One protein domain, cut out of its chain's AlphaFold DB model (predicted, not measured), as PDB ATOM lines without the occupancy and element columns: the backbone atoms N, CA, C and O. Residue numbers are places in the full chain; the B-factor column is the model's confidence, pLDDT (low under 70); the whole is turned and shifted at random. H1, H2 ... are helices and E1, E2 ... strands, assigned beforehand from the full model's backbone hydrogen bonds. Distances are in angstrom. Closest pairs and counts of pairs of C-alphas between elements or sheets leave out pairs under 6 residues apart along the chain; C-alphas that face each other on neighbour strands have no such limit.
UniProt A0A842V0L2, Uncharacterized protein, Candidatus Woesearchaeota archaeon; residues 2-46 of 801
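What this domain is: This is residues 2 to 46 of the 801 residues of an uncharacterized protein of Candidatus Woesearchaeota archaeon (UniProt A0A842V0L2). With little regular structure, this is a small hairpin of two strands, E1 and E2, with one short helix, H1, near the end where E1 begins and E2 ends, and loops for the rest. Residues 2 to 9 run out as a tail, and residues 33 to 46 are a long stretch with no named element. The printed part has 45 residues, in the order H1, E1, E2; the class is mixed, with only 15 residues in named elements. It is compact, with a radius of gyration of the C-alphas of 10.4 A and spans of 31 by 23 by 20 A.

How they stand to each other: E1, residues 21 to 25, and E2, residues 28 to 32, form an antiparallel hairpin at 143 degrees. N 23 and O 30, 2.8 A apart, are within hydrogen-bond range. The closest C-alphas of E1 and H1, residues 13 to 17, are those of Ser 21 and Gln 15, 7.9 A apart. In H1 every O i to N i+4 pair is within hydrogen-bond range.

Where its parts are: E1 is 12.6 A long, E2 12.5 A and H1 6.1 A. C-alpha 13 is at (-49.286, 40.158, 140.817) and C-alpha 32 at (-53.729, 47.587, 130.935).

The domain as a whole: The C-alphas of Ala 2 and Glu 34 are farthest apart, at 31.3 A. The printed part has no cut, and both links are tight. Residues 2 to 9 have pLDDT under 70.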
ATOM      1  N   ALA A   2     -44.034  29.873 114.632       22.38
ATOM      2  CA  ALA A   2     -45.384  30.366 114.880       22.38
ATOM      3  C   ALA A   2     -45.292  31.231 116.139       22.38
ATOM      4  O   ALA A   2     -45.021  30.707 117.217       22.38
ATOM      5  N   CYS A   3     -45.426  32.549 115.997       23.88
ATOM      6  CA  CYS A   3     -45.579  33.428 117.148       23.88
ATOM      7  C   CYS A   3     -47.046  33.363 117.573       23.88
ATOM      8  O   CYS A   3     -47.895  34.011 116.969       23.88
ATOM      9  N   SER A   4     -47.359  32.545 118.573       26.38
ATOM     10  CA  SER A   4     -48.615  32.678 119.306       26.38
ATOM     11  C   SER A   4     -48.404  33.709 120.411       26.38
ATOM     12  O   SER A   4     -47.617  33.464 121.326       26.38
ATOM     13  N   VAL A   5     -49.085  34.853 120.323       30.88
ATOM     14  CA  VAL A   5     -49.228  35.771 121.461       30.88
ATOM     15  C   VAL A   5     -50.071  35.029 122.496       30.88
ATOM     16  O   VAL A   5     -51.224  34.691 122.231       30.88
ATOM     17  N   ALA A   6     -49.469  34.675 123.628       31.61
ATOM     18  CA  ALA A   6     -50.208  34.123 124.750       31.61
ATOM     19  C   ALA A   6     -50.930  35.286 125.439       31.61
ATOM     20  O   ALA A   6     -50.285  36.110 126.080       31.61
ATOM     21  N   TYR A   7     -52.248  35.372 125.273       44.75
ATOM     22  CA  TYR A   7     -53.072  36.277 126.069       44.75
ATOM     23  C   TYR A   7     -53.198  35.673 127.469       44.75
ATOM     24  O   TYR A   7     -53.600  34.518 127.615       44.75
ATOM     25  N   ALA A   8     -52.750  36.407 128.484       47.69
ATOM     26  CA  ALA A   8     -52.912  36.007 129.873       47.69
ATOM     27  C   ALA A   8     -54.292  36.471 130.350       47.69
ATOM     28  O   ALA A   8     -54.548  37.671 130.366       47.69
ATOM     29  N   ASP A   9     -55.146  35.523 130.749       58.69
ATOM     30  CA  ASP A   9     -56.514  35.785 131.228       58.69
ATOM     31  C   ASP A   9     -56.559  36.649 132.511       58.69
ATOM     32  O   ASP A   9     -57.607  37.171 132.865       58.69
ATOM     33  N   GLU A  10     -55.441  36.838 133.225       76.88
ATOM     34  CA  GLU A  10     -55.379  37.672 134.432       76.88
ATOM     35  C   GLU A  10     -54.039  38.426 134.520       76.88
ATOM     36  O   GLU A  10     -52.977  37.878 134.201       76.88
ATOM     37  N   CYS A  11     -54.068  39.680 134.994       86.88
ATOM     38  CA  CYS A  11     -52.855  40.433 135.322       86.88
ATOM     39  C   CYS A  11     -52.036  39.676 136.371       86.88
ATOM     40  O   CYS A  11     -52.563  39.280 137.413       86.88
ATOM     41  N   THR A  12     -50.729  39.537 136.159       87.44
ATOM     42  CA  THR A  12     -49.858  38.970 137.196       87.44
ATOM     43  C   THR A  12     -49.765  39.906 138.407       87.44
ATOM     44  O   THR A  12     -49.872  41.128 138.277       87.44
ATOM     45  N   ASP A  13     -49.491  39.358 139.597       86.69
ATOM     46  CA  ASP A  13     -49.286  40.158 140.817       86.69
ATOM     47  C   ASP A  13     -48.208  41.247 140.632       86.69
ATOM     48  O   ASP A  13     -48.272  42.311 141.248       86.69
ATOM     49  N   GLU A  14     -47.203  41.005 139.787       85.62
ATOM     50  CA  GLU A  14     -46.141  41.970 139.486       85.62
ATOM     51  C   GLU A  14     -46.647  43.139 138.625       85.62
ATOM     52  O   GLU A  14     -46.325  44.295 138.911       85.62
ATOM     53  N   GLN A  15     -47.515  42.863 137.650       83.81
ATOM     54  CA  GLN A  15     -48.171  43.880 136.823       83.81
ATOM     55  C   GLN A  15     -49.167  44.712 137.642       83.81
ATOM     56  O   GLN A  15     -49.141  45.940 137.569       83.81
ATOM     57  N   ILE A  16     -49.951  44.079 138.523       87.12
ATOM     58  CA  ILE A  16     -50.865  44.789 139.437       87.12
ATOM     59  C   ILE A  16     -50.085  45.732 140.360       87.12
ATOM     60  O   ILE A  16     -50.454  46.892 140.550       87.12
ATOM     61  N   ASN A  17     -48.955  45.272 140.906       86.56
ATOM     62  CA  ASN A  17     -48.090  46.110 141.742       86.56
ATOM     63  C   ASN A  17     -47.371  47.223 140.958       86.56
ATOM     64  O   ASN A  17     -46.893  48.178 141.573       86.56
ATOM     65  N   SER A  18     -47.316  47.116 139.629       85.88
ATOM     66  CA  SER A  18     -46.721  48.103 138.721       85.88
ATOM     67  C   SER A  18     -47.743  49.084 138.132       85.88
ATOM     68  O   SER A  18     -47.369  49.913 137.308       85.88
ATOM     69  N   GLY A  19     -49.001  49.039 138.589       87.88
ATOM     70  CA  GLY A  19     -50.053  49.982 138.197       87.88
ATOM     71  C   GLY A  19     -50.977  49.496 137.080       87.88
ATOM     72  O   GLY A  19     -51.787  50.283 136.601       87.88
ATOM     73  N   TYR A  20     -50.890  48.224 136.679       92.75
ATOM     74  CA  TYR A  20     -51.814  47.643 135.708       92.75
ATOM     75  C   TYR A  20     -53.095  47.142 136.384       92.75
ATOM     76  O   TYR A  20     -53.096  46.703 137.538       92.75
ATOM     77  N   SER A  21     -54.199  47.185 135.649       91.12
ATOM     78  CA  SER A  21     -55.501  46.671 136.053       91.12
ATOM     79  C   SER A  21     -56.131  45.861 134.925       91.12
ATOM     80  O   SER A  21     -55.859  46.091 133.748       91.12
ATOM     81  N   THR A  22     -56.958  44.886 135.292       90.81
ATOM     82  CA  THR A  22     -57.693  44.077 134.320       90.81
ATOM     83  C   THR A  22     -58.875  44.877 133.772       90.81
ATOM     84  O   THR A  22     -59.685  45.385 134.551       90.81
ATOM     85  N   SER A  23     -58.967  44.991 132.448       84.56
ATOM     86  CA  SER A  23     -60.071  45.608 131.713       84.56
ATOM     87  C   SER A  23     -60.766  44.554 130.847       84.56
ATOM     88  O   SER A  23     -60.117  43.922 130.013       84.56
ATOM     89  N   GLU A  24     -62.074  44.369 131.041       81.62
ATOM     90  CA  GLU A  24     -62.915  43.497 130.208       81.62
ATOM     91  C   GLU A  24     -63.315  44.240 128.928       81.62
ATOM     92  O   GLU A  24     -64.055  45.229 128.982       81.62
ATOM     93  N   ILE A  25     -62.882  43.747 127.765       71.44
ATOM     94  CA  ILE A  25     -63.332  44.254 126.462       71.44
ATOM     95  C   ILE A  25     -63.879  43.083 125.649       71.44
ATOM     96  O   ILE A  25     -63.149  42.267 125.089       71.44
ATOM     97  N   GLY A  26     -65.210  43.003 125.590       79.75
ATOM     98  CA  GLY A  26     -65.909  41.837 125.051       79.75
ATOM     99  C   GLY A  26     -65.895  40.677 126.049       79.75
ATOM    100  O   GLY A  26     -66.222  40.882 127.212       79.75
ATOM    101  N   ASP A  27     -65.529  39.483 125.576       76.38
ATOM    102  CA  ASP A  27     -65.399  38.267 126.397       76.38
ATOM    103  C   ASP A  27     -63.927  37.979 126.785       76.38
ATOM    104  O   ASP A  27     -63.613  36.870 127.217       76.38
ATOM    105  N   THR A  28     -63.023  38.951 126.596       71.88
ATOM    106  CA  THR A  28     -61.579  38.809 126.846       71.88
ATOM    107  C   THR A  28     -61.097  39.855 127.849       71.88
ATOM    108  O   THR A  28     -61.379  41.049 127.704       71.88
ATOM    109  N   ASP A  29     -60.325  39.402 128.833       84.31
ATOM    110  CA  ASP A  29     -59.663  40.238 129.829       84.31
ATOM    111  C   ASP A  29     -58.294  40.726 129.329       84.31
ATOM    112  O   ASP A  29     -57.475  39.944 128.843       84.31
ATOM    113  N   TYR A  30     -58.026  42.028 129.462       85.56
ATOM    114  CA  TYR A  30     -56.739  42.645 129.128       85.56
ATOM    115  C   TYR A  30     -56.084  43.243 130.366       85.56
ATOM    116  O   TYR A  30     -56.737  43.913 131.160       85.56
ATOM    117  N   CYS A  31     -54.771  43.073 130.505       92.25
ATOM    118  CA  CYS A  31     -54.000  43.775 131.525       92.25
ATOM    119  C   CYS A  31     -53.486  45.110 130.967       92.25
ATOM    120  O   CYS A  31     -52.605  45.111 130.106       92.25
ATOM    121  N   VAL A  32     -54.040  46.234 131.433       93.00
ATOM    122  CA  VAL A  32     -53.729  47.587 130.935       93.00
ATOM    123  C   VAL A  32     -53.272  48.517 132.057       93.00
ATOM    124  O   VAL A  32     -53.701  48.368 133.199       93.00
ATOM    125  N   ASP A  33     -52.384  49.457 131.753       92.31
ATOM    126  CA  ASP A  33     -51.922  50.485 132.683       92.31
ATOM    127  C   ASP A  33     -53.015  51.529 132.991       92.31
ATOM    128  O   ASP A  33     -54.147  51.450 132.505       92.31
ATOM    129  N   GLU A  34     -52.694  52.525 133.825       90.88
ATOM    130  CA  GLU A  34     -53.633  53.598 134.192       90.88
ATOM    131  C   GLU A  34     -54.114  54.437 132.989       90.88
ATOM    132  O   GLU A  34     -55.162  55.080 133.085       90.88
ATOM    133  N   ASP A  35     -53.379  54.420 131.871       88.56
ATOM    134  CA  ASP A  35     -53.707  55.131 130.632       88.56
ATOM    135  C   ASP A  35     -54.457  54.238 129.617       88.56
ATOM    136  O   ASP A  35     -54.841  54.705 128.540       88.56
ATOM    137  N   GLY A  36     -54.722  52.973 129.968       89.88
ATOM    138  CA  GLY A  36     -55.469  52.017 129.154       89.88
ATOM    139  C   GLY A  36     -54.625  51.282 128.111       89.88
ATOM    140  O   GLY A  36     -55.191  50.745 127.165       89.88
ATOM    141  N   TYR A  37     -53.297  51.241 128.248       88.12
ATOM    142  CA  TYR A  37     -52.401  50.532 127.330       88.12
ATOM    143  C   TYR A  37     -51.865  49.237 127.953       88.12
ATOM    144  O   TYR A  37     -51.506  49.195 129.126       88.12
ATOM    145  N   THR A  38     -51.781  48.155 127.180       85.38
ATOM    146  CA  THR A  38     -51.046  46.950 127.587       85.38
ATOM    147  C   THR A  38     -49.546  47.239 127.654       85.38
ATOM    148  O   THR A  38     -49.068  48.237 127.115       85.38
ATOM    149  N   GLU A  39     -48.779  46.340 128.272       80.50
ATOM    150  CA  GLU A  39     -47.317  46.473 128.406       80.50
ATOM    151  C   GLU A  39     -46.596  46.628 127.050       80.50
ATOM    152  O   GLU A  39     -45.570  47.301 126.956       80.50
ATOM    153  N   ASP A  40     -47.195  46.104 125.976       78.69
ATOM    154  CA  ASP A  40     -46.712  46.230 124.597       78.69
ATOM    155  C   ASP A  40     -47.158  47.535 123.898       78.69
ATOM    156  O   ASP A  40     -46.926  47.723 122.703       78.69
ATOM    157  N   GLY A  41     -47.804  48.456 124.620       79.88
ATOM    158  CA  GLY A  41     -48.251  49.754 124.110       79.88
ATOM    159  C   GLY A  41     -49.535  49.704 123.278       79.88
ATOM    160  O   GLY A  41     -49.769  50.599 122.464       79.88
ATOM    161  N   TYR A  42     -50.376  48.680 123.457       77.62
ATOM    162  CA  TYR A  42     -51.654  48.530 122.753       77.62
ATOM    163  C   TYR A  42     -52.825  49.023 123.610       77.62
ATOM    164  O   TYR A  42     -52.991  48.552 124.728       77.62
ATOM    165  N   ASN A  43     -53.658  49.933 123.092       85.12
ATOM    166  CA  ASN A  43     -54.895  50.346 123.764       85.12
ATOM    167  C   ASN A  43     -56.092  49.583 123.173       85.12
ATOM    168  O   ASN A  43     -56.467  49.846 122.025       85.12
ATOM    169  N   PRO A  44     -56.695  48.645 123.918       73.81
ATOM    170  CA  PRO A  44     -57.795  47.833 123.415       73.81
ATOM    171  C   PRO A  44     -59.112  48.611 123.215       73.81
ATOM    172  O   PRO A  44     -59.981  48.121 122.493       73.81
ATOM    173  N   ASP A  45     -59.252  49.828 123.760       74.31
ATOM    174  CA  ASP A  45     -60.431  50.698 123.579       74.31
ATOM    175  C   ASP A  45     -60.358  51.601 122.328       74.31
ATOM    176  O   ASP A  45     -61.320  52.306 122.000       74.31
ATOM    177  N   ASP A  46     -59.233  51.622 121.606       77.50
ATOM    178  CA  ASP A  46     -59.082  52.453 120.408       77.50
ATOM    179  C   ASP A  46     -59.793  51.812 119.204       77.50
ATOM    180  O   ASP A  46     -59.216  50.996 118.510       77.50
TER     181      ASP A  46